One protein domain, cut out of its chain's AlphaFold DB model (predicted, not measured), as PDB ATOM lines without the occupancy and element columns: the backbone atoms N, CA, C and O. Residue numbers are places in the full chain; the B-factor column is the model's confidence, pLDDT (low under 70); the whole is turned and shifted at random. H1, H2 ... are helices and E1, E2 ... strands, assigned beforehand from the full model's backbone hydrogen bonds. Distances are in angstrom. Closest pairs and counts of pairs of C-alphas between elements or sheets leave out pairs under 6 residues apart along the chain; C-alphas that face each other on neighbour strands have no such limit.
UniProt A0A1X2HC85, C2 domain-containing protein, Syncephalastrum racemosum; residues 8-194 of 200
ATOM      1  N   THR A   8     182.649 188.900 145.460       93.19
ATOM      2  CA  THR A   8     183.886 188.117 145.450       93.19
ATOM      3  C   THR A   8     185.055 189.056 145.689       93.19
ATOM      4  O   THR A   8     185.196 190.058 144.984       93.19
ATOM      5  N   LEU A   9     185.889 188.730 146.673       94.56
ATOM      6  CA  LEU A   9     187.157 189.405 146.899       94.56
ATOM      7  C   LEU A   9     188.230 188.697 146.072       94.56
ATOM      8  O   LEU A   9     188.464 187.500 146.242       94.56
ATOM      9  N   TYR A  10     188.859 189.437 145.173       95.44
ATOM     10  CA  TYR A  10     190.072 189.031 144.487       95.44
ATOM     11  C   TYR A  10     191.282 189.446 145.321       95.44
ATOM     12  O   TYR A  10     191.401 190.606 145.722       95.44
ATOM     13  N   LEU A  11     192.177 188.496 145.559       97.12
ATOM     14  CA  LEU A  11     193.431 188.682 146.275       97.12
ATOM     15  C   LEU A  11     194.570 188.245 145.365       97.12
ATOM     16  O   LEU A  11     194.514 187.137 144.847       97.12
ATOM     17  N   ASN A  12     195.607 189.062 145.192       97.25
ATOM     18  CA  ASN A  12     196.848 188.658 144.525       97.25
ATOM     19  C   ASN A  12     198.031 188.896 145.463       97.25
ATOM     20  O   ASN A  12     198.498 190.024 145.619       97.25
ATOM     21  N   PHE A  13     198.496 187.821 146.097       98.44
ATOM     22  CA  PHE A  13     199.681 187.824 146.946       98.44
ATOM     23  C   PHE A  13     200.913 187.847 146.041       98.44
ATOM     24  O   PHE A  13     201.236 186.845 145.398       98.44
ATOM     25  N   LYS A  14     201.581 189.000 145.941       97.94
ATOM     26  CA  LYS A  14     202.688 189.208 144.995       97.94
ATOM     27  C   LYS A  14     204.015 188.806 145.609       97.94
ATOM     28  O   LYS A  14     204.660 187.886 145.109       97.94
ATOM     29  N   LYS A  15     204.407 189.470 146.695       98.25
ATOM     30  CA  LYS A  15     205.680 189.231 147.383       98.25
ATOM     31  C   LYS A  15     205.647 189.690 148.835       98.25
ATOM     32  O   LYS A  15     204.794 190.494 149.199       98.25
ATOM     33  N   ALA A  16     206.614 189.249 149.620       98.38
ATOM     34  CA  ALA A  16     206.977 189.849 150.893       98.38
ATOM     35  C   ALA A  16     208.481 190.131 150.932       98.38
ATOM     36  O   ALA A  16     209.251 189.472 150.232       98.38
ATOM     37  N   PHE A  17     208.884 191.143 151.694       97.50
ATOM     38  CA  PHE A  17     210.271 191.599 151.780       97.50
ATOM     39  C   PHE A  17     210.560 192.226 153.144       97.50
ATOM     40  O   PHE A  17     209.630 192.540 153.894       97.50
ATOM     41  N   ASP A  18     211.849 192.390 153.448       96.81
ATOM     42  CA  ASP A  18     212.353 192.797 154.765       96.81
ATOM     43  C   ASP A  18     211.818 191.895 155.895       96.81
ATOM     44  O   ASP A  18     211.521 192.355 156.995       96.81
ATOM     45  N   LEU A  19     211.655 190.596 155.611       96.31
ATOM     46  CA  LEU A  19     211.091 189.647 156.567       96.31
ATOM     47  C   LEU A  19     212.033 189.433 157.752       96.31
ATOM     48  O   LEU A  19     213.215 189.117 157.584       96.31
ATOM     49  N   GLN A  20     211.484 189.504 158.966       93.31
ATOM     50  CA  GLN A  20     212.204 189.064 160.158       93.31
ATOM     51  C   GLN A  20     212.625 187.594 159.994       93.31
ATOM     52  O   GLN A  20     211.854 186.768 159.521       93.31
ATOM     53  N   LYS A  21     213.845 187.239 160.408       86.06
ATOM     54  CA  LYS A  21     214.259 185.828 160.441       86.06
ATOM     55  C   LYS A  21     213.520 185.081 161.543       86.06
ATOM     56  O   LYS A  21     213.710 185.414 162.717       86.06
ATOM     57  N   ALA A  22     212.730 184.080 161.162       74.50
ATOM     58  CA  ALA A  22     212.208 183.083 162.092       74.50
ATOM     59  C   ALA A  22     213.315 182.090 162.499       74.50
ATOM     60  O   ALA A  22     213.604 181.939 163.688       74.50
ATOM     61  N   GLU A  23     214.038 181.533 161.524       65.44
ATOM     62  CA  GLU A  23     215.120 180.574 161.769       65.44
ATOM     63  C   GLU A  23     216.452 181.190 162.242       65.44
ATOM     64  O   GLU A  23     216.873 182.289 161.858       65.44
ATOM     65  N   HIS A  24     217.205 180.410 163.028       60.53
ATOM     66  CA  HIS A  24     218.585 180.730 163.421       60.53
ATOM     67  C   HIS A  24     219.646 180.272 162.405       60.53
ATOM     68  O   HIS A  24     220.753 180.821 162.398       60.53
ATOM     69  N   VAL A  25     219.347 179.265 161.576       61.59
ATOM     70  CA  VAL A  25     220.271 178.671 160.598       61.59
ATOM     71  C   VAL A  25     219.476 178.220 159.383       61.59
ATOM     72  O   VAL A  25     218.602 177.387 159.540       61.59
ATOM     73  N   GLY A  26     219.861 178.674 158.191       74.94
ATOM     74  CA  GLY A  26     219.150 178.331 156.962       74.94
ATOM     75  C   GLY A  26     218.516 179.554 156.322       74.94
ATOM     76  O   GLY A  26     218.838 180.698 156.673       74.94
ATOM     77  N   LYS A  27     217.691 179.295 155.318       85.75
ATOM     78  CA  LYS A  27     216.798 180.280 154.737       85.75
ATOM     79  C   LYS A  27     215.385 179.795 155.018       85.75
ATOM     80  O   LYS A  27     215.066 178.683 154.627       85.75
ATOM     81  N   GLN A  28     214.582 180.682 155.585       93.00
ATOM     82  CA  GLN A  28     213.148 180.483 155.715       93.00
ATOM     83  C   GLN A  28     212.490 180.250 154.343       93.00
ATOM     84  O   GLN A  28     212.962 180.789 153.326       93.00
ATOM     85  N   ASP A  29     211.402 179.480 154.371       95.94
ATOM     86  CA  ASP A  29     210.582 178.966 153.275       95.94
ATOM     87  C   ASP A  29     209.170 179.591 153.336       95.94
ATOM     88  O   ASP A  29     208.215 178.958 153.808       95.94
ATOM     89  N   PRO A  30     208.972 180.854 152.905       97.81
ATOM     90  CA  PRO A  30     207.778 181.587 153.281       97.81
ATOM     91  C   PRO A  30     206.552 181.219 152.436       97.81
ATOM     92  O   PRO A  30     206.607 181.119 151.202       97.81
ATOM     93  N   TYR A  31     205.398 181.133 153.092       98.56
ATOM     94  CA  TYR A  31     204.074 181.151 152.467       98.56
ATOM     95  C   TYR A  31     203.133 182.088 153.227       98.56
ATOM     96  O   TYR A  31     203.363 182.411 154.389       98.56
ATOM     97  N   VAL A  32     202.054 182.532 152.587       98.75
ATOM     98  CA  VAL A  32     201.010 183.317 153.255       98.75
ATOM     99  C   VAL A  32     199.797 182.436 153.474       98.75
ATOM    100  O   VAL A  32     199.302 181.833 152.522       98.75
ATOM    101  N   GLN A  33     199.281 182.400 154.701       98.44
ATOM    102  CA  GLN A  33     197.924 181.937 154.965       98.44
ATOM    103  C   GLN A  33     197.007 183.104 155.309       98.44
ATOM    104  O   GLN A  33     197.428 184.095 155.905       98.44
ATOM    105  N   PHE A  34     195.745 183.003 154.907       98.62
ATOM    106  CA  PHE A  34     194.797 184.099 155.042       98.62
ATOM    107  C   PHE A  34     193.357 183.620 155.220       98.62
ATOM    108  O   PHE A  34     192.983 182.547 154.741       98.62
ATOM    109  N   SER A  35     192.533 184.438 155.877       97.88
ATOM    110  CA  SER A  35     191.098 184.191 156.049       97.88
ATOM    111  C   SER A  35     190.311 185.489 156.268       97.88
ATOM    112  O   SER A  35     190.851 186.480 156.754       97.88
ATOM    113  N   LEU A  36     189.013 185.476 155.947       96.44
ATOM    114  CA  LEU A  36     188.053 186.510 156.366       96.44
ATOM    115  C   LEU A  36     187.473 186.243 157.769       96.44
ATOM    116  O   LEU A  36     186.801 187.104 158.336       96.44
ATOM    117  N   ASP A  37     187.739 185.064 158.336       92.62
ATOM    118  CA  ASP A  37     187.333 184.653 159.676       92.62
ATOM    119  C   ASP A  37     188.446 183.839 160.351       92.62
ATOM    120  O   ASP A  37     188.575 182.632 160.175       92.62
ATOM    121  N   PHE A  38     189.264 184.493 161.174       84.19
ATOM    122  CA  PHE A  38     190.365 183.813 161.858       84.19
ATOM    123  C   PHE A  38     189.927 182.876 163.002       84.19
ATOM    124  O   PHE A  38     190.777 182.185 163.577       84.19
ATOM    125  N   SER A  39     188.639 182.876 163.377       84.38
ATOM    126  CA  SER A  39     188.130 182.053 164.479       84.38
ATOM    127  C   SER A  39     188.036 180.570 164.110       84.38
ATOM    128  O   SER A  39     188.163 179.707 164.982       84.38
ATOM    129  N   GLU A  40     187.917 180.268 162.816       87.00
ATOM    130  CA  GLU A  40     187.890 178.914 162.277       87.00
ATOM    131  C   GLU A  40     189.210 178.610 161.563       87.00
ATOM    132  O   GLU A  40     189.457 179.095 160.462       87.00
ATOM    133  N   THR A  41     190.077 177.783 162.157       84.88
ATOM    134  CA  THR A  41     191.382 177.441 161.552       84.88
ATOM    135  C   THR A  41     191.252 176.836 160.151       84.88
ATOM    136  O   THR A  41     192.075 177.132 159.295       84.88
ATOM    137  N   GLU A  42     190.204 176.050 159.896       89.19
ATOM    138  CA  GLU A  42     189.954 175.410 158.593       89.19
ATOM    139  C   GLU A  42     189.531 176.400 157.492       89.19
ATOM    140  O   GLU A  42     189.518 176.045 156.318       89.19
ATOM    141  N   SER A  43     189.179 177.641 157.849       91.81
ATOM    142  CA  SER A  43     188.827 178.681 156.873       91.81
ATOM    143  C   SER A  43     190.049 179.286 156.175       91.81
ATOM    144  O   SER A  43     189.903 179.982 155.167       91.81
ATOM    145  N   PHE A  44     191.251 179.039 156.710       96.25
ATOM    146  CA  PHE A  44     192.479 179.569 156.146       96.25
ATOM    147  C   PHE A  44     192.798 178.891 154.818       96.25
ATOM    148  O   PHE A  44     192.894 177.670 154.707       96.25
ATOM    149  N   GLN A  45     193.019 179.720 153.810       98.12
ATOM    150  CA  GLN A  45     193.644 179.324 152.558       98.12
ATOM    151  C   GLN A  45     195.116 179.717 152.598       98.12
ATOM    152  O   GLN A  45     195.508 180.557 153.408       98.12
ATOM    153  N   LYS A  46     195.937 179.118 151.731       98.44
ATOM    154  CA  LYS A  46     197.366 179.426 151.672       98.44
ATOM    155  C   LYS A  46     197.914 179.528 150.259       98.44
ATOM    156  O   LYS A  46     197.415 178.868 149.344       98.44
ATOM    157  N   THR A  47     198.961 180.332 150.107       98.81
ATOM    158  CA  THR A  47     199.805 180.334 148.911       98.81
ATOM    159  C   THR A  47     200.626 179.050 148.816       98.81
ATOM    160  O   THR A  47     200.679 178.244 149.749       98.81
ATOM    161  N   PHE A  48     201.293 178.849 147.681       98.38
ATOM    162  CA  PHE A  48     202.438 177.954 147.637       98.38
ATOM    163  C   PHE A  48     203.576 178.501 148.508       98.38
ATOM    164  O   PHE A  48     203.634 179.697 148.808       98.38
ATOM    165  N   THR A  49     204.484 177.610 148.880       98.31
ATOM    166  CA  THR A  49     205.696 177.920 149.637       98.31
ATOM    167  C   THR A  49     206.824 178.309 148.692       98.31
ATOM    168  O   THR A  49     207.052 177.622 147.696       98.31
ATOM    169  N   HIS A  50     207.518 179.410 148.980       97.50
ATOM    170  CA  HIS A  50     208.735 179.779 148.264       97.50
ATOM    171  C   HIS A  50     209.935 179.173 148.997       97.50
ATOM    172  O   HIS A  50     210.373 179.714 150.004       97.50
ATOM    173  N   GLU A  51     210.449 178.054 148.491       95.88
ATOM    174  CA  GLU A  51     211.583 177.343 149.096       95.88
ATOM    175  C   GLU A  51     212.899 178.136 148.962       95.88
ATOM    176  O   GLU A  51     213.164 178.750 147.923       95.88
ATOM    177  N   ASP A  52     213.739 178.107 149.996       92.56
ATOM    178  CA  ASP A  52     215.048 178.755 150.099       92.56
ATOM    179  C   ASP A  52     215.021 180.274 149.802       92.56
ATOM    180  O   ASP A  52     215.970 180.839 149.220       92.56
ATOM    181  N   ALA A  53     213.946 180.963 150.200       92.69
ATOM    182  CA  ALA A  53     213.721 182.372 149.868       92.69
ATOM    183  C   ALA A  53     214.554 183.323 150.748       92.69
ATOM    184  O   ALA A  53     215.223 184.234 150.249       92.69
ATOM    185  N   GLY A  54     214.612 183.067 152.058       92.12
ATOM    186  CA  GLY A  54     215.275 183.952 153.017       92.12
ATOM    187  C   GLY A  54     214.393 185.145 153.400       92.12
ATOM    188  O   GLY A  54     213.259 184.972 153.813       92.12
ATOM    189  N   GLU A  55     214.900 186.374 153.329       94.88
ATOM    190  CA  GLU A  55     214.170 187.565 153.821       94.88
ATOM    191  C   GLU A  55     213.187 188.163 152.790       94.88
ATOM    192  O   GLU A  55     212.491 189.136 153.078       94.88
ATOM    193  N   GLU A  56     213.111 187.575 151.593       95.81
ATOM    194  CA  GLU A  56     212.220 187.995 150.512       95.81
ATOM    195  C   GLU A  56     211.588 186.775 149.842       95.81
ATOM    196  O   GLU A  56     212.294 185.848 149.456       95.81
ATOM    197  N   ALA A  57     210.272 186.798 149.639       97.50
ATOM    198  CA  ALA A  57     209.534 185.735 148.964       97.50
ATOM    199  C   ALA A  57     208.615 186.314 147.891       97.50
ATOM    200  O   ALA A  57     207.995 187.355 148.082       97.50
ATOM    201  N   VAL A  58     208.504 185.630 146.755       98.31
ATOM    202  CA  VAL A  58     207.632 186.018 145.634       98.31
ATOM    203  C   VAL A  58     206.671 184.877 145.328       98.31
ATOM    204  O   VAL A  58     207.120 183.762 145.063       98.31
ATOM    205  N   TRP A  59     205.370 185.171 145.317       98.38
ATOM    206  CA  TRP A  59     204.315 184.200 145.023       98.38
ATOM    207  C   TRP A  59     203.581 184.506 143.716       98.38
ATOM    208  O   TRP A  59     203.379 183.616 142.897       98.38
ATOM    209  N   ASN A  60     203.196 185.764 143.484       97.31
ATOM    210  CA  ASN A  60     202.315 186.153 142.372       97.31
ATOM    211  C   ASN A  60     201.096 185.221 142.223       97.31
ATOM    212  O   ASN A  60     200.734 184.822 141.114       97.31
ATOM    213  N   GLN A  61     200.477 184.859 143.347       98.31
ATOM    214  CA  GLN A  61     199.375 183.907 143.387       98.31
ATOM    215  C   GLN A  61     198.060 184.604 143.709       98.31
ATOM    216  O   GLN A  61     197.977 185.396 144.651       98.31
ATOM    217  N   SER A  62     197.026 184.265 142.941       97.38
ATOM    218  CA  SER A  62     195.703 184.866 143.074       97.38
ATOM    219  C   SER A  62     194.659 183.919 143.643       97.38
ATOM    220  O   SER A  62     194.693 182.715 143.392       97.38
ATOM    221  N   PHE A  63     193.696 184.502 144.348       97.56
ATOM    222  CA  PHE A  63     192.547 183.829 144.933       97.56
ATOM    223  C   PHE A  63     191.291 184.661 144.708       97.56
ATOM    224  O   PHE A  63     191.328 185.888 144.735       97.56
ATOM    225  N   GLU A  64     190.171 183.972 144.536       96.25
ATOM    226  CA  GLU A  64     188.839 184.559 144.521       96.25
ATOM    227  C   GLU A  64     188.043 183.925 145.655       96.25
ATOM    228  O   GLU A  64     187.834 182.711 145.663       96.25
ATOM    229  N   ILE A  65     187.632 184.732 146.632       95.69
ATOM    230  CA  ILE A  65     186.951 184.237 147.830       95.69
ATOM    231  C   ILE A  65     185.581 184.896 148.007       95.69
ATOM    232  O   ILE A  65     185.431 186.082 147.694       95.69
ATOM    233  N   PRO A  66     184.570 184.165 148.515       94.69
ATOM    234  CA  PRO A  66     183.273 184.752 148.819       94.69
ATOM    235  C   PRO A  66     183.410 185.882 149.840       94.69
ATOM    236  O   PRO A  66     183.965 185.691 150.920       94.69
ATOM    237  N   TYR A  67     182.865 187.044 149.505       92.69
ATOM    238  CA  TYR A  67     182.814 188.210 150.371       92.69
ATOM    239  C   TYR A  67     181.360 188.514 150.708       92.69
ATOM    240  O   TYR A  67     180.527 188.642 149.820       92.69
ATOM    241  N   ALA A  68     181.061 188.611 151.994       91.69
ATOM    242  CA  ALA A  68     179.734 188.850 152.547       91.69
ATOM    243  C   ALA A  68     179.738 190.059 153.509       91.69
ATOM    244  O   ALA A  68     179.020 190.078 154.509       91.69
ATOM    245  N   GLY A  69     180.608 191.044 153.249       90.38
ATOM    246  CA  GLY A  69     180.737 192.239 154.083       90.38
ATOM    247  C   GLY A  69     181.593 192.041 155.335       90.38
ATOM    248  O   GLY A  69     181.444 192.794 156.298       90.38
ATOM    249  N   GLN A  70     182.466 191.026 155.362       94.06
ATOM    250  CA  GLN A  70     183.398 190.840 156.472       94.06
ATOM    251  C   GLN A  70     184.288 192.083 156.611       94.06
ATOM    252  O   GLN A  70     184.788 192.597 155.615       94.06
ATOM    253  N   PRO A  71     184.530 192.575 157.833       94.69
ATOM    254  CA  PRO A  71     185.219 193.849 158.013       94.69
ATOM    255  C   PRO A  71     186.732 193.753 157.799       94.69
ATOM    256  O   PRO A  71     187.396 194.780 157.690       94.69
ATOM    257  N   LYS A  72     187.301 192.541 157.841       96.38
ATOM    258  CA  LYS A  72     188.740 192.320 157.995       96.38
ATOM    259  C   LYS A  72     189.203 191.113 157.189       96.38
ATOM    260  O   LYS A  72     188.516 190.095 157.149       96.38
ATOM    261  N   LEU A  73     190.397 191.228 156.621       98.06
ATOM    262  CA  LEU A  73     191.195 190.127 156.096       98.06
ATOM    263  C   LEU A  73     192.358 189.881 157.060       98.06
ATOM    264  O   LEU A  73     193.092 190.800 157.410       98.06
ATOM    265  N   TYR A  74     192.524 188.647 157.509       98.38
ATOM    266  CA  TYR A  74     193.625 188.236 158.373       98.38
ATOM    267  C   TYR A  74     194.680 187.563 157.509       98.38
ATOM    268  O   TYR A  74     194.336 186.667 156.739       98.38
ATOM    269  N   VAL A  75     195.936 187.995 157.623       98.62
ATOM    270  CA  VAL A  75     197.076 187.408 156.909       98.62
ATOM    271  C   VAL A  75     198.178 187.036 157.896       98.62
ATOM    272  O   VAL A  75     198.496 187.803 158.807       98.62
ATOM    273  N   GLU A  76     198.761 185.861 157.708       98.38
ATOM    274  CA  GLU A  76     199.875 185.329 158.490       98.38
ATOM    275  C   GLU A  76     200.934 184.838 157.488       98.38
ATOM    276  O   GLU A  76     200.653 183.975 156.654       98.38
ATOM    277  N   ILE A  77     202.131 185.428 157.523       98.44
ATOM    278  CA  ILE A  77     203.304 184.953 156.785       98.44
ATOM    279  C   ILE A  77     203.966 183.882 157.647       98.44
ATOM    280  O   ILE A  77     204.354 184.140 158.791       98.44
ATOM    281  N   MET A  78     204.057 182.685 157.094       97.44
ATOM    282  CA  MET A  78     204.508 181.469 157.749       97.44
ATOM    283  C   MET A  78     205.833 181.024 157.145       97.44
ATOM    284  O   MET A  78     206.028 181.177 155.943       97.44
ATOM    285  N   ASP A  79     206.689 180.438 157.967       96.00
ATOM    286  CA  ASP A  79     207.867 179.683 157.569       96.00
ATOM    287  C   ASP A  79     207.516 178.195 157.546       96.00
ATOM    288  O   ASP A  79     207.013 177.668 158.546       96.00
ATOM    289  N   GLN A  80     207.693 177.527 156.406       94.81
ATOM    290  CA  GLN A  80     207.410 176.099 156.318       94.81
ATOM    291  C   GLN A  80     208.529 175.297 156.979       94.81
ATOM    292  O   GLN A  80     209.660 175.284 156.514       94.81
ATOM    293  N   GLU A  81     208.167 174.511 157.988       88.12
ATOM    294  CA  GLU A  81     209.119 173.724 158.766       88.12
ATOM    295  C   GLU A  81     208.855 172.227 158.631       88.12
ATOM    296  O   GLU A  81     207.755 171.771 158.306       88.12
ATOM    297  N   LYS A  82     209.859 171.404 158.944       84.81
ATOM    298  CA  LYS A  82     209.688 169.937 158.894       84.81
ATOM    299  C   LYS A  82     208.672 169.421 159.912       84.81
ATOM    300  O   LYS A  82     208.027 168.402 159.664       84.81
ATOM    301  N   ALA A  83     208.596 170.070 161.073       84.69
ATOM    302  CA  ALA A  83     207.772 169.631 162.192       84.69
ATOM    303  C   ALA A  83     206.505 170.474 162.339       84.69
ATOM    304  O   ALA A  83     205.394 169.940 162.351       84.69
ATOM    305  N   THR A  84     206.650 171.783 162.529       86.12
ATOM    306  CA  THR A  84     205.523 172.698 162.704       86.12
ATOM    307  C   THR A  84     205.922 174.081 162.236       86.12
ATOM    308  O   THR A  84     206.815 174.678 162.822       86.12
ATOM    309  N   ASP A  85     205.209 174.570 161.228       92.31
ATOM    310  CA  ASP A  85     205.422 175.887 160.636       92.31
ATOM    311  C   ASP A  85     205.421 177.004 161.692       92.31
ATOM    312  O   ASP A  85     204.576 177.032 162.602       92.31
ATOM    313  N   GLU A  86     206.352 177.947 161.553       92.19
ATOM    314  CA  GLU A  86     206.496 179.095 162.449       92.19
ATOM    315  C   GLU A  86     205.896 180.359 161.820       92.19
ATOM    316  O   GLU A  86     205.922 180.562 160.614       92.19
ATOM    317  N   VAL A  87     205.313 181.239 162.637       95.06
ATOM    318  CA  VAL A  87     204.837 182.542 162.149       95.06
ATOM    319  C   VAL A  87     206.021 183.504 162.065       95.06
ATOM    320  O   VAL A  87     206.614 183.824 163.097       95.06
ATOM    321  N   ILE A  88     206.286 184.030 160.870       96.19
ATOM    322  CA  ILE A  88     207.249 185.112 160.625       96.19
ATOM    323  C   ILE A  88     206.628 186.451 161.042       96.19
ATOM    324  O   ILE A  88     207.165 187.176 161.880       96.19
ATOM    325  N   GLY A  89     205.446 186.754 160.502       97.25
ATOM    326  CA  GLY A  89     204.729 188.000 160.756       97.25
ATOM    327  C   GLY A  89     203.246 187.885 160.422       97.25
ATOM    328  O   GLY A  89     202.823 186.974 159.717       97.25
ATOM    329  N   PHE A  90     202.431 188.797 160.937       98.38
ATOM    330  CA  PHE A  90     200.993 188.818 160.682       98.38
ATOM    331  C   PHE A  90     200.462 190.245 160.554       98.38
ATOM    332  O   PHE A  90     201.029 191.186 161.107       98.38
ATOM    333  N   ALA A  91     199.328 190.396 159.879       97.88
ATOM    334  CA  ALA A  91     198.583 191.646 159.841       97.88
ATOM    335  C   ALA A  91     197.078 191.387 159.797       97.88
ATOM    336  O   ALA A  91     196.594 190.423 159.201       97.88
ATOM    337  N   THR A  92     196.312 192.265 160.435       97.94
ATOM    338  CA  THR A  92     194.876 192.375 160.192       97.94
ATOM    339  C   THR A  92     194.647 193.549 159.254       97.94
ATOM    340  O   THR A  92     194.990 194.668 159.592       97.94
ATOM    341  N   ILE A  93     194.058 193.311 158.091       98.06
ATOM    342  CA  ILE A  93     193.809 194.328 157.071       98.06
ATOM    343  C   ILE A  93     192.328 194.729 157.151       98.06
ATOM    344  O   ILE A  93     191.468 193.884 156.867       98.06
ATOM    345  N   PRO A  94     191.992 195.971 157.546       96.75
ATOM    346  CA  PRO A  94     190.637 196.505 157.405       96.75
ATOM    347  C   PRO A  94     190.199 196.449 155.939       96.75
ATOM    348  O   PRO A  94     191.003 196.718 155.054       96.75
ATOM    349  N   LEU A  95     188.961 196.052 155.645       95.75
ATOM    350  CA  LEU A  95     188.458 195.950 154.262       95.75
ATOM    351  C   LEU A  95     187.611 197.157 153.830       95.75
ATOM    352  O   LEU A  95     187.262 197.275 152.655       95.75
ATOM    353  N   ASP A  96     187.311 198.078 154.741       93.25
ATOM    354  CA  ASP A  96     186.695 199.376 154.444       93.25
ATOM    355  C   ASP A  96     187.584 200.242 153.544       93.25
ATOM    356  O   ASP A  96     187.088 200.762 152.541       93.25
ATOM    357  N   GLN A  97     188.901 200.272 153.788       92.44
ATOM    358  CA  GLN A  97     189.863 200.962 152.917       92.44
ATOM    359  C   GLN A  97     189.734 200.527 151.449       92.44
ATOM    360  O   GLN A  97     189.943 201.333 150.544       92.44
ATOM    361  N   VAL A  98     189.362 199.271 151.163       91.81
ATOM    362  CA  VAL A  98     189.207 198.794 149.778       91.81
ATOM    363  C   VAL A  98     188.088 199.554 149.076       91.81
ATOM    364  O   VAL A  98     188.257 199.999 147.942       91.81
ATOM    365  N   GLN A  99     186.960 199.758 149.755       87.31
ATOM    366  CA  GLN A  99     185.833 200.520 149.215       87.31
ATOM    367  C   GLN A  99     186.153 202.013 149.120       87.31
ATOM    368  O   GLN A  99     185.811 202.646 148.120       87.31
ATOM    369  N   GLU A 100     186.842 202.567 150.118       89.44
ATOM    370  CA  GLU A 100     187.272 203.972 150.129       89.44
ATOM    371  C   GLU A 100     188.209 204.308 148.964       89.44
ATOM    372  O   GLU A 100     188.194 205.426 148.453       89.44
ATOM    373  N   ASN A 101     188.959 203.317 148.483       87.00
ATOM    374  CA  ASN A 101     189.842 203.434 147.329       87.00
ATOM    375  C   ASN A 101     189.195 202.958 146.018       87.00
ATOM    376  O   ASN A 101     189.869 202.501 145.101       87.00
ATOM    377  N   GLY A 102     187.870 203.068 145.905       87.38
ATOM    378  CA  GLY A 102     187.156 202.788 144.656       87.38
ATOM    379  C   GLY A 102     186.946 201.301 144.365       87.38
ATOM    380  O   GLY A 102     186.528 200.958 143.263       87.38
ATOM    381  N   GLY A 103     187.174 200.430 145.348       89.62
ATOM    382  CA  GLY A 103     186.945 198.990 145.262       89.62
ATOM    383  C   GLY A 103     188.202 198.155 145.030       89.62
ATOM    384  O   GLY A 103     188.096 196.929 144.989       89.62
ATOM    385  N   ALA A 104     189.384 198.770 144.942       91.56
ATOM    386  CA  ALA A 104     190.641 198.036 144.898       91.56
ATOM    387  C   ALA A 104     191.814 198.783 145.538       91.56
ATOM    388  O   ALA A 104     191.827 200.006 145.658       91.56
ATOM    389  N   ILE A 105     192.832 198.021 145.927       92.00
ATOM    390  CA  ILE A 105     194.100 198.505 146.464       92.00
ATOM    391  C   ILE A 105     195.218 197.615 145.932       92.00
ATOM    392  O   ILE A 105     195.163 196.404 146.113       92.00
ATOM    393  N   ASN A 106     196.257 198.216 145.352       94.62
ATOM    394  CA  ASN A 106     197.574 197.595 145.221       94.62
ATOM    395  C   ASN A 106     198.461 198.072 146.388       94.62
ATOM    396  O   ASN A 106     198.959 199.198 146.366       94.62
ATOM    397  N   GLY A 107     198.564 197.271 147.453       94.56
ATOM    398  CA  GLY A 107     199.017 197.732 148.769       94.56
ATOM    399  C   GLY A 107     200.343 197.137 149.240       94.56
ATOM    400  O   GLY A 107     200.638 195.969 148.977       94.56
ATOM    401  N   LEU A 108     201.108 197.945 149.976       97.25
ATOM    402  CA  LEU A 108     202.197 197.528 150.859       97.25
ATOM    403  C   LEU A 108     201.690 197.575 152.299       97.25
ATOM    404  O   LEU A 108     201.405 198.654 152.819       97.25
ATOM    405  N   PHE A 109     201.574 196.405 152.913       97.94
ATOM    406  CA  PHE A 109     201.063 196.217 154.264       97.94
ATOM    407  C   PHE A 109     202.218 195.862 155.195       97.94
ATOM    408  O   PHE A 109     202.910 194.875 154.951       97.94
ATOM    409  N   GLU A 110     202.419 196.633 156.260       97.62
ATOM    410  CA  GLU A 110     203.322 196.236 157.347       97.62
ATOM    411  C   GLU A 110     202.793 194.953 158.000       97.62
ATOM    412  O   GLU A 110     201.581 194.813 158.213       97.62
ATOM    413  N   VAL A 111     203.688 194.017 158.312       97.81
ATOM    414  CA  VAL A 111     203.381 192.835 159.121       97.81
ATOM    415  C   VAL A 111     204.171 192.880 160.420       97.81
ATOM    416  O   VAL A 111     205.285 193.388 160.480       97.81
ATOM    417  N   PHE A 112     203.590 192.323 161.475       95.12
ATOM    418  CA  PHE A 112     204.125 192.426 162.825       95.12
ATOM    419  C   PHE A 112     204.411 191.052 163.411       95.12
ATOM    420  O   PHE A 112     203.714 190.077 163.128       95.12
ATOM    421  N   ASN A 113     205.397 190.968 164.295       90.75
ATOM    422  CA  ASN A 113     205.616 189.769 165.090       90.75
ATOM    423  C   ASN A 113     204.664 189.724 166.304       90.75
ATOM    424  O   ASN A 113     203.945 190.671 166.619       90.75
ATOM    425  N   HIS A 114     204.680 188.622 167.059       85.56
ATOM    426  CA  HIS A 114     203.811 188.415 168.234       85.56
ATOM    427  C   HIS A 114     203.966 189.443 169.379       85.56
ATOM    428  O   HIS A 114     203.175 189.414 170.332       85.56
ATOM    429  N   LYS A 115     204.990 190.306 169.333       84.75
ATOM    430  CA  LYS A 115     205.215 191.419 170.268       84.75
ATOM    431  C   LYS A 115     204.694 192.755 169.731       84.75
ATOM    432  O   LYS A 115     204.699 193.728 170.478       84.75
ATOM    433  N   GLY A 116     204.226 192.787 168.484       84.56
ATOM    434  CA  GLY A 116     203.811 193.997 167.783       84.56
ATOM    435  C   GLY A 116     204.977 194.822 167.242       84.56
ATOM    436  O   GLY A 116     204.816 196.017 167.025       84.56
ATOM    437  N   GLU A 117     206.151 194.214 167.081       89.75
ATOM    438  CA  GLU A 117     207.295 194.841 166.415       89.75
ATOM    439  C   GLU A 117     207.218 194.556 164.910       89.75
ATOM    440  O   GLU A 117     206.652 193.532 164.516       89.75
ATOM    441  N   ASP A 118     207.792 195.441 164.096       92.38
ATOM    442  CA  ASP A 118     207.910 195.262 162.645       92.38
ATOM    443  C   ASP A 118     208.570 193.917 162.295       92.38
ATOM    444  O   ASP A 118     209.556 193.509 162.917       92.38
ATOM    445  N   ALA A 119     207.981 193.218 161.327       95.50
ATOM    446  CA  ALA A 119     208.422 191.911 160.850       95.50
ATOM    447  C   ALA A 119     208.489 191.828 159.315       95.50
ATOM    448  O   ALA A 119     208.605 190.724 158.775       95.50
ATOM    449  N   GLY A 120     208.415 192.973 158.632       97.44
ATOM    450  CA  GLY A 120     208.520 193.094 157.182       97.44
ATOM    451  C   GLY A 120     207.248 193.617 156.529       97.44
ATOM    452  O   GLY A 120     206.338 194.134 157.178       97.44
ATOM    453  N   HIS A 121     207.174 193.462 155.209       98.31
ATOM    454  CA  HIS A 121     206.090 194.014 154.400       98.31
ATOM    455  C   HIS A 121     205.499 192.967 153.461       98.31
ATOM    456  O   HIS A 121     206.224 192.198 152.829       98.31
ATOM    457  N   LEU A 122     204.175 192.988 153.306       98.75
ATOM    458  CA  LEU A 122     203.431 192.198 152.332       98.75
ATOM    459  C   LEU A 122     202.943 193.088 151.184       98.75
ATOM    460  O   LEU A 122     202.219 194.058 151.394       98.75
ATOM    461  N   HIS A 123     203.285 192.716 149.952       98.31
ATOM    462  CA  HIS A 123     202.724 193.293 148.733       98.31
ATOM    463  C   HIS A 123     201.524 192.461 148.267       98.31
ATOM    464  O   HIS A 123     201.679 191.321 147.810       98.31
ATOM    465  N   LEU A 124     200.331 193.044 148.366       98.00
ATOM    466  CA  LEU A 124     199.056 192.384 148.088       98.00
ATOM    467  C   LEU A 124     198.126 193.310 147.293       98.00
ATOM    468  O   LEU A 124     197.862 194.439 147.709       98.00
ATOM    469  N   THR A 125     197.580 192.816 146.178       96.25
ATOM    470  CA  THR A 125     196.404 193.446 145.554       96.25
ATOM    471  C   THR A 125     195.136 192.891 146.193       96.25
ATOM    472  O   THR A 125     194.974 191.674 146.278       96.25
ATOM    473  N   ILE A 126     194.216 193.771 146.574       95.50
ATOM    474  CA  ILE A 126     192.867 193.434 147.037       95.50
ATOM    475  C   ILE A 126     191.868 194.151 146.133       95.50
ATOM    476  O   ILE A 126     191.988 195.355 145.934       95.50
ATOM    477  N   SER A 127     190.877 193.449 145.587       93.56
ATOM    478  CA  SER A 127     189.826 194.055 144.761       93.56
ATOM    479  C   SER A 127     188.478 193.379 144.974       93.56
ATOM    480  O   SER A 127     188.391 192.159 145.080       93.56
ATOM    481  N   LEU A 128     187.403 194.161 144.999       91.56
ATOM    482  CA  LEU A 128     186.048 193.641 144.856       91.56
ATOM    483  C   LEU A 128     185.785 193.380 143.369       91.56
ATOM    484  O   LEU A 128     185.763 194.322 142.574       91.56
ATOM    485  N   LEU A 129     185.567 192.128 142.963       85.50
ATOM    486  CA  LEU A 129     185.310 191.830 141.552       85.50
ATOM    487  C   LEU A 129     184.129 192.656 141.021       85.50
ATOM    488  O   LEU A 129     183.064 192.730 141.632       85.50
ATOM    489  N   GLY A 130     184.340 193.289 139.864       75.56
ATOM    490  CA  GLY A 130     183.389 194.220 139.251       75.56
ATOM    491  C   GLY A 130     183.634 195.701 139.563       75.56
ATOM    492  O   GLY A 130     182.986 196.543 138.948       75.56
ATOM    493  N   SER A 131     184.585 196.039 140.442       67.88
ATOM    494  CA  SER A 131     184.956 197.434 140.754       67.88
ATOM    495  C   SER A 131     186.017 198.059 139.825       67.88
ATOM    496  O   SER A 131     186.384 199.215 140.001       67.88
ATOM    497  N   GLY A 132     186.433 197.358 138.763       60.31
ATOM    498  CA  GLY A 132     187.560 197.761 137.910       60.31
ATOM    499  C   GLY A 132     188.883 197.256 138.494       60.31
ATOM    500  O   GLY A 132     189.100 197.326 139.698       60.31
ATOM    501  N   GLY A 133     189.730 196.644 137.662       58.78
ATOM    502  CA  GLY A 133     191.007 196.063 138.096       58.78
ATOM    503  C   GLY A 133     192.124 197.107 138.127       58.78
ATOM    504  O   GLY A 133     192.193 197.941 137.228       58.78
ATOM    505  N   PHE A 134     193.001 197.036 139.132       62.97
ATOM    506  CA  PHE A 134     194.104 197.989 139.351       62.97
ATOM    507  C   PHE A 134     195.474 197.295 139.477       62.97
ATOM    508  O   PHE A 134     196.333 197.731 140.236       62.97
ATOM    509  N   ASP A 135     195.706 196.198 138.746       60.72
ATOM    510  CA  ASP A 135     197.005 195.503 138.797       60.72
ATOM    511  C   ASP A 135     198.169 196.297 138.166       60.72
ATOM    512  O   ASP A 135     199.325 195.952 138.408       60.72
ATOM    513  N   ASP A 136     197.880 197.369 137.418       61.53
ATOM    514  CA  ASP A 136     198.878 198.196 136.720       61.53
ATOM    515  C   ASP A 136     199.341 199.440 137.515       61.53
ATOM    516  O   ASP A 136     200.218 200.169 137.050       61.53
ATOM    517  N   GLU A 137     198.774 199.718 138.695       75.56
ATOM    518  CA  GLU A 137     199.208 200.853 139.528       75.56
ATOM    519  C   GLU A 137     200.478 200.533 140.329       75.56
ATOM    520  O   GLU A 137     200.727 199.382 140.684       75.56
ATOM    521  N   GLU A 138     201.284 201.547 140.659       85.25
ATOM    522  CA  GLU A 138     202.392 201.370 141.606       85.25
ATOM    523  C   GLU A 138     201.853 200.993 142.997       85.25
ATOM    524  O   GLU A 138     200.825 201.525 143.427       85.25
ATOM    525  N   PRO A 139     202.529 200.088 143.729       91.31
ATOM    526  CA  PRO A 139     202.088 199.731 145.063       91.31
ATOM    527  C   PRO A 139     202.242 200.918 146.013       91.31
ATOM    528  O   PRO A 139     203.264 201.606 146.013       91.31
ATOM    529  N   ARG A 140     201.234 201.137 146.856       88.06
ATOM    530  CA  ARG A 140     201.199 202.243 147.824       88.06
ATOM    531  C   ARG A 140     201.094 201.726 149.259       88.06
ATOM    532  O   ARG A 140     200.567 200.632 149.452       88.06
ATOM    533  N   PRO A 141     201.542 202.492 150.266       93.94
ATOM    534  CA  PRO A 141     201.285 202.154 151.663       93.94
ATOM    535  C   PRO A 141     199.785 201.946 151.910       93.94
ATOM    536  O   PRO A 141     198.967 202.740 151.437       93.94
ATOM    537  N   ALA A 142     199.440 200.877 152.623       92.50
ATOM    538  CA  ALA A 142     198.069 200.508 152.961       92.50
ATOM    539  C   ALA A 142     197.962 200.146 154.449       92.50
ATOM    540  O   ALA A 142     198.969 199.913 155.119       92.50
ATOM    541  N   GLU A 143     196.743 200.151 154.986       94.44
ATOM    542  CA  GLU A 143     196.550 200.070 156.432       94.44
ATOM    543  C   GLU A 143     196.612 198.624 156.935       94.44
ATOM    544  O   GLU A 143     195.891 197.747 156.444       94.44
ATOM    545  N   SER A 144     197.440 198.413 157.960       96.38
ATOM    546  CA  SER A 144     197.519 197.193 158.764       96.38
ATOM    547  C   SER A 144     197.163 197.494 160.221       96.38
ATOM    548  O   SER A 144     197.549 198.519 160.780       96.38
ATOM    549  N   GLU A 145     196.486 196.558 160.873       93.12
ATOM    550  CA  GLU A 145     196.153 196.586 162.293       93.12
ATOM    551  C   GLU A 145     196.746 195.383 163.033       93.12
ATOM    552  O   GLU A 145     196.859 194.273 162.503       93.12
ATOM    553  N   ILE A 146     196.998 195.580 164.328       88.25
ATOM    554  CA  ILE A 146     197.219 194.506 165.296       88.25
ATOM    555  C   ILE A 146     195.959 194.385 166.149       88.25
ATOM    556  O   ILE A 146     195.656 195.258 166.963       88.25
ATOM    557  N   THR A 147     195.223 193.285 166.000       87.56
ATOM    558  CA  THR A 147     194.042 193.013 166.828       87.56
ATOM    559  C   THR A 147     194.351 191.995 167.919       87.56
ATOM    560  O   THR A 147     195.118 191.055 167.709       87.56
ATOM    561  N   GLU A 148     193.733 192.150 169.095       86.81
ATOM    562  CA  GLU A 148     193.976 191.255 170.235       86.81
ATOM    563  C   GLU A 148     193.707 189.785 169.878       86.81
ATOM    564  O   GLU A 148     194.530 188.921 170.176       86.81
ATOM    565  N   GLY A 149     192.601 189.499 169.184       86.75
ATOM    566  CA  GLY A 149     192.256 188.141 168.758       86.75
ATOM    567  C   GLY A 149     193.314 187.512 167.847       86.75
ATOM    568  O   GLY A 149     193.723 186.372 168.079       86.75
ATOM    569  N   HIS A 150     193.814 188.270 166.869       91.38
ATOM    570  CA  HIS A 150     194.848 187.797 165.951       91.38
ATOM    571  C   HIS A 150     196.181 187.558 166.683       91.38
ATOM    572  O   HIS A 150     196.798 186.507 166.515       91.38
ATOM    573  N   VAL A 151     196.562 188.445 167.615       87.75
ATOM    574  CA  VAL A 151     197.740 188.252 168.485       87.75
ATOM    575  C   VAL A 151     197.640 186.958 169.298       87.75
ATOM    576  O   VAL A 151     198.628 186.229 169.419       87.75
ATOM    577  N   GLN A 152     196.476 186.656 169.888       89.12
ATOM    578  CA  GLN A 152     196.303 185.425 170.672       89.12
ATOM    579  C   GLN A 152     196.443 184.172 169.802       89.12
ATOM    580  O   GLN A 152     197.085 183.205 170.222       89.12
ATOM    581  N   ARG A 153     195.901 184.200 168.579       90.88
ATOM    582  CA  ARG A 153     196.066 183.119 167.604       90.88
ATOM    583  C   ARG A 153     197.538 182.912 167.242       90.88
ATOM    584  O   ARG A 153     198.037 181.796 167.372       90.88
ATOM    585  N   VAL A 154     198.255 183.975 166.891       90.19
ATOM    586  CA  VAL A 154     199.684 183.909 166.539       90.19
ATOM    587  C   VAL A 154     200.523 183.373 167.701       90.19
ATOM    588  O   VAL A 154     201.390 182.520 167.514       90.19
ATOM    589  N   LYS A 155     200.217 183.777 168.941       87.94
ATOM    590  CA  LYS A 155     200.851 183.197 170.136       87.94
ATOM    591  C   LYS A 155     200.570 181.702 170.273       87.94
ATOM    592  O   LYS A 155     201.467 180.975 170.698       87.94
ATOM    593  N   HIS A 156     199.363 181.239 169.946       88.00
ATOM    594  CA  HIS A 156     199.024 179.816 169.975       88.00
ATOM    595  C   HIS A 156     199.812 179.018 168.926       88.00
ATOM    596  O   HIS A 156     200.381 177.983 169.273       88.00
ATOM    597  N   LEU A 157     199.907 179.516 167.687       88.00
ATOM    598  CA  LEU A 157     200.707 178.899 166.620       88.00
ATOM    599  C   LEU A 157     202.180 178.784 167.029       88.00
ATOM    600  O   LEU A 157     202.744 177.693 167.016       88.00
ATOM    601  N   ARG A 158     202.761 179.871 167.550       85.00
ATOM    602  CA  ARG A 158     204.148 179.879 168.032       85.00
ATOM    603  C   ARG A 158     204.393 178.910 169.195       85.00
ATOM    604  O   ARG A 158     205.427 178.254 169.241       85.00
ATOM    605  N   HIS A 159     203.460 178.788 170.146       80.56
ATOM    606  CA  HIS A 159     203.596 177.795 171.225       80.56
ATOM    607  C   HIS A 159     203.594 176.357 170.693       80.56
ATOM    608  O   HIS A 159     204.240 175.501 171.291       80.56
ATOM    609  N   ARG A 160     202.874 176.086 169.597       80.44
ATOM    610  CA  ARG A 160     202.873 174.770 168.950       80.44
ATOM    611  C   ARG A 160     204.185 174.494 168.225       80.44
ATOM    612  O   ARG A 160     204.699 173.397 168.409       80.44
ATOM    613  N   ALA A 161     204.731 175.473 167.501       76.12
ATOM    614  CA  ALA A 161     206.044 175.363 166.859       76.12
ATOM    615  C   ALA A 161     207.134 175.011 167.886       76.12
ATOM    616  O   ALA A 161     207.730 173.939 167.825       76.12
ATOM    617  N   LEU A 162     207.233 175.801 168.963       72.38
ATOM    618  CA  LEU A 162     208.179 175.546 170.057       72.38
ATOM    619  C   LEU A 162     207.977 174.183 170.742       72.38
ATOM    620  O   LEU A 162     208.936 173.564 171.199       72.38
ATOM    621  N   ALA A 163     206.732 173.709 170.872       63.88
ATOM    622  CA  ALA A 163     206.457 172.392 171.445       63.88
ATOM    623  C   ALA A 163     206.863 171.243 170.503       63.88
ATOM    624  O   ALA A 163     207.276 170.190 170.993       63.88
ATOM    625  N   GLY A 164     206.757 171.446 169.185       57.03
ATOM    626  CA  GLY A 164     207.251 170.529 168.158       57.03
ATOM    627  C   GLY A 164     208.767 170.358 168.229       57.03
ATOM    628  O   GLY A 164     209.241 169.225 168.311       57.03
ATOM    629  N   ASP A 165     209.508 171.462 168.348       50.97
ATOM    630  CA  ASP A 165     210.979 171.462 168.422       50.97
ATOM    631  C   ASP A 165     211.513 170.787 169.694       50.97
ATOM    632  O   ASP A 165     212.516 170.067 169.689       50.97
ATOM    633  N   VAL A 166     210.802 170.943 170.815       52.09
ATOM    634  CA  VAL A 166     211.126 170.232 172.066       52.09
ATOM    635  C   VAL A 166     210.871 168.719 171.936       52.09
ATOM    636  O   VAL A 166     211.483 167.929 172.661       52.09
ATOM    637  N   GLY A 167     210.031 168.295 170.986       41.53
ATOM    638  CA  GLY A 167     209.790 166.891 170.649       41.53
ATOM    639  C   GLY A 167     211.002 166.169 170.050       41.53
ATOM    640  O   GLY A 167     211.103 164.951 170.201       41.53
ATOM    641  N   GLU A 168     211.954 166.894 169.453       37.78
ATOM    642  CA  GLU A 168     213.170 166.317 168.861       37.78
ATOM    643  C   GLU A 168     214.369 166.342 169.834       37.78
ATOM    644  O   GLU A 168     215.186 165.419 169.858       37.78
ATOM    645  N   VAL A 169     214.436 167.323 170.742       34.28
ATOM    646  CA  VAL A 169     215.556 167.470 171.698       34.28
ATOM    647  C   VAL A 169     215.353 166.685 173.005       34.28
ATOM    648  O   VAL A 169     216.316 166.381 173.713       34.28
ATOM    649  N   ALA A 170     214.130 166.252 173.328       34.09
ATOM    650  CA  ALA A 170     213.874 165.513 174.569       34.09
ATOM    651  C   ALA A 170     214.519 164.106 174.635       34.09
ATOM    652  O   ALA A 170     214.581 163.531 175.725       34.09
ATOM    653  N   LEU A 171     215.036 163.552 173.529       39.03
ATOM    654  CA  LEU A 171     215.715 162.244 173.524       39.03
ATOM    655  C   LEU A 171     217.248 162.313 173.442       39.03
ATOM    656  O   LEU A 171     217.903 161.307 173.719       39.03
ATOM    657  N   ALA A 172     217.840 163.475 173.158       31.45
ATOM    658  CA  ALA A 172     219.289 163.608 173.005       31.45
ATOM    659  C   ALA A 172     219.849 164.781 173.825       31.45
ATOM    660  O   ALA A 172     220.299 165.785 173.291       31.45
ATOM    661  N   GLY A 173     219.882 164.618 175.150       30.19
ATOM    662  CA  GLY A 173     220.795 165.393 176.000       30.19
ATOM    663  C   GLY A 173     220.223 166.690 176.572       30.19
ATOM    664  O   GLY A 173     220.613 167.780 176.184       30.19
ATOM    665  N   GLY A 174     219.343 166.520 177.560       40.84
ATOM    666  CA  GLY A 174     218.885 167.487 178.562       40.84
ATOM    667  C   GLY A 174     219.411 168.927 178.522       40.84
ATOM    668  O   GLY A 174     220.538 169.190 178.925       40.84
ATOM    669  N   LEU A 175     218.497 169.866 178.272       29.59
ATOM    670  CA  LEU A 175     218.330 171.075 179.081       29.59
ATOM    671  C   LEU A 175     216.912 171.626 178.892       29.59
ATOM    672  O   LEU A 175     216.392 171.737 177.789       29.59
ATOM    673  N   ALA A 176     216.272 171.913 180.021       48.88
ATOM    674  CA  ALA A 176     214.891 172.336 180.133       48.88
ATOM    675  C   ALA A 176     214.713 173.807 179.737       48.88
ATOM    676  O   ALA A 176     215.262 174.684 180.402       48.88
ATOM    677  N   VAL A 177     213.848 174.089 178.763       37.19
ATOM    678  CA  VAL A 177     213.235 175.414 178.610       37.19
ATOM    679  C   VAL A 177     211.762 175.216 178.267       37.19
ATOM    680  O   VAL A 177     211.434 174.664 177.228       37.19
ATOM    681  N   GLY A 178     210.870 175.641 179.169       34.59
ATOM    682  CA  GLY A 178     209.432 175.692 178.882       34.59
ATOM    683  C   GLY A 178     208.488 175.284 180.014       34.59
ATOM    684  O   GLY A 178     207.460 174.667 179.760       34.59
ATOM    685  N   LEU A 179     208.784 175.613 181.277       32.53
ATOM    686  CA  LEU A 179     207.813 175.459 182.371       32.53
ATOM    687  C   LEU A 179     206.716 176.542 182.286       32.53
ATOM    688  O   LEU A 179     206.752 177.533 183.013       32.53
ATOM    689  N   GLY A 180     205.713 176.341 181.429       30.22
ATOM    690  CA  GLY A 180     204.474 177.127 181.422       30.22
ATOM    691  C   GLY A 180     203.519 176.665 182.528       30.22
ATOM    692  O   GLY A 180     203.118 175.510 182.529       30.22
ATOM    693  N   LEU A 181     203.208 177.558 183.482       34.47
ATOM    694  CA  LEU A 181     202.203 177.540 184.577       34.47
ATOM    695  C   LEU A 181     201.948 176.275 185.444       34.47
ATOM    696  O   LEU A 181     201.497 176.424 186.578       34.47
ATOM    697  N   PHE A 182     202.296 175.063 185.024       38.47
ATOM    698  CA  PHE A 182     202.196 173.819 185.800       38.47
ATOM    699  C   PHE A 182     203.507 173.452 186.518       38.47
ATOM    700  O   PHE A 182     203.509 172.739 187.524       38.47
ATOM    701  N   GLY A 183     204.633 174.004 186.052       37.78
ATOM    702  CA  GLY A 183     205.972 173.696 186.560       37.78
ATOM    703  C   GLY A 183     206.203 174.048 188.030       37.78
ATOM    704  O   GLY A 183     206.887 173.319 188.745       37.78
ATOM    705  N   ARG A 184     205.572 175.120 188.528       40.03
ATOM    706  CA  ARG A 184     205.683 175.515 189.943       40.03
ATOM    707  C   ARG A 184     205.028 174.509 190.893       40.03
ATOM    708  O   ARG A 184     205.515 174.339 192.009       40.03
ATOM    709  N   LYS A 185     203.962 173.822 190.462       39.69
ATOM    710  CA  LYS A 185     203.242 172.847 191.296       39.69
ATOM    711  C   LYS A 185     204.006 171.522 191.387       39.69
ATOM    712  O   LYS A 185     204.192 171.006 192.485       39.69
ATOM    713  N   LEU A 186     204.544 171.049 190.261       42.84
ATOM    714  CA  LEU A 186     205.343 169.818 190.203       42.84
ATOM    715  C   LEU A 186     206.711 169.965 190.889       42.84
ATOM    716  O   LEU A 186     207.115 169.080 191.641       42.84
ATOM    717  N   TYR A 187     207.394 171.106 190.730       45.66
ATOM    718  CA  TYR A 187     208.660 171.370 191.430       45.66
ATOM    719  C   TYR A 187     208.473 171.473 192.955       45.66
ATOM    720  O   TYR A 187     209.292 170.976 193.733       45.66
ATOM    721  N   GLY A 188     207.357 172.069 193.393       56.03
ATOM    722  CA  GLY A 188     206.982 172.136 194.806       56.03
ATOM    723  C   GLY A 188     206.657 170.769 195.423       56.03
ATOM    724  O   GLY A 188     207.025 170.522 196.571       56.03
ATOM    725  N   GLU A 189     206.008 169.866 194.682       50.00
ATOM    726  CA  GLU A 189     205.722 168.494 195.136       50.00
ATOM    727  C   GLU A 189     206.968 167.594 195.150       50.00
ATOM    728  O   GLU A 189     207.145 166.819 196.092       50.00
ATOM    729  N   TYR A 190     207.872 167.735 194.175       46.75
ATOM    730  CA  TYR A 190     209.145 167.005 194.141       46.75
ATOM    731  C   TYR A 190     210.026 167.332 195.359       46.75
ATOM    732  O   TYR A 190     210.489 166.423 196.046       46.75
ATOM    733  N   ARG A 191     210.166 168.620 195.716       54.34
ATOM    734  CA  ARG A 191     210.903 169.054 196.923       54.34
ATOM    735  C   ARG A 191     210.316 168.537 198.238       54.34
ATOM    736  O   ARG A 191     211.040 168.474 199.225       54.34
ATOM    737  N   LYS A 192     209.021 168.208 198.275       64.81
ATOM    738  CA  LYS A 192     208.373 167.622 199.460       64.81
ATOM    739  C   LYS A 192     208.612 166.117 199.574       64.81
ATOM    740  O   LYS A 192     208.677 165.616 200.689       64.81
ATOM    741  N   LYS A 193     208.729 165.409 198.445       52.19
ATOM    742  CA  LYS A 193     209.032 163.965 198.413       52.19
ATOM    743  C   LYS A 193     210.524 163.660 198.550       52.19
ATOM    744  O   LYS A 193     210.869 162.577 199.006       52.19
ATOM    745  N   HIS A 194     211.381 164.614 198.199       45.62
ATOM    746  CA  HIS A 194     212.833 164.504 198.309       45.62
ATOM    747  C   HIS A 194     213.398 165.737 199.034       45.62
ATOM    748  O   HIS A 194     213.974 166.621 198.391       45.62
TER     749      HIS A 194
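AT A GLANCE: This is residues 8 to 194 of the 200 residues of the protein "C2 domain-containing protein" of Syncephalastrum racemosum (UniProt A0A1X2HC85). Two twisted antiparallel sheets lie face to face as a sandwich, four strands in the order E3, E1, E7, E6 and three in the order E2, E4, E5, with the long helix H2 over one face of the smaller sheet. Past the sandwich H2 runs on to a loose tail that ends in H3; residues 169 to 175, of which 169 belongs to H2, 180 to 186, of which 183 to 186 belong to H3, and 188 to 194, of which 188 to 193 belong to H3, stick out. The printed part has 187 residues, with three named helices and seven named strands in the order E1, E2, E3, E4, E5, H1, E6, E7, H2, H3, a mixed class. It is only just loose, close to compact, with a radius of gyration of the C-alphas of 19.4 A and spans of 73 by 33 by 26 A.

IN THESE COORDINATES: Start in the larger sheet at C-alpha 8, (183.886, 188.117, 145.450), where E1, residues 8 to 17, begins its 27.4 A. Beside it look for E3, residues 57 to 67, 26.9 A; E7, residues 118 to 128, 28.2 A; and E6, residues 104 to 112, 23.1 A. The smaller sheet holds E2, residues 30 to 35, E4, residues 72 to 79, and E5, residues 86 to 94. H1 is residues 96 to 100. Find C-alpha 148 at (193.976, 191.255, 170.235); from there H2, residues 148 to 169, runs 32.1 A. H3, residues 183 to 193, ends at C-alpha 193, (209.032, 163.965, 198.413).

HOW THE PARTS SIT: In the larger sheet, look at N 12 and O 125 of E1 and E7, 2.9 A apart, N 11 and O 63 of E1 and E3, 2.9 A, and N 109 and O 122 of the hairpin E6 and E7, 2.9 A. In the smaller, find N 33 and O 76 of E2 and E4, 2.9 A, and N 75 and O 91 of the hairpin E4 and E5, 3.0 A. The sandwich's best planes stand 26 degrees apart; the closest C-alphas of E5 and E6 are those of Gly 89 and Phe 112, 4.9 A apart. H2 is on the smaller sheet at a height of 9.6 A, over E4 and E5, and runs along the strands, at 9 degrees to E5 on the local plane; its closest C-alpha pair with E5 is Ala 161 and Glu 86, 5.8 A. H1 only grazes the larger sheet, with residues 97 to 99. H3 and H2 are apart. Every O i to N i+4 pair is within hydrogen-bond range in H1 and H3, and 16 of 18 in H2.

THE WHOLE: The C-alphas of Gly 132 and His 194, the two farthest apart, are 73.4 A apart. Without the stretches that stand free, the body spans 60 by 31 by 25 A. The printed part has no cut. The links E1 to E2, E2 to E3, E7 to H2 and H2 to H3 are long. Mean pLDDT of the printed part is 82.7; look for values under 70 at residues 23 to 25, 131 to 136 and 163 to 194.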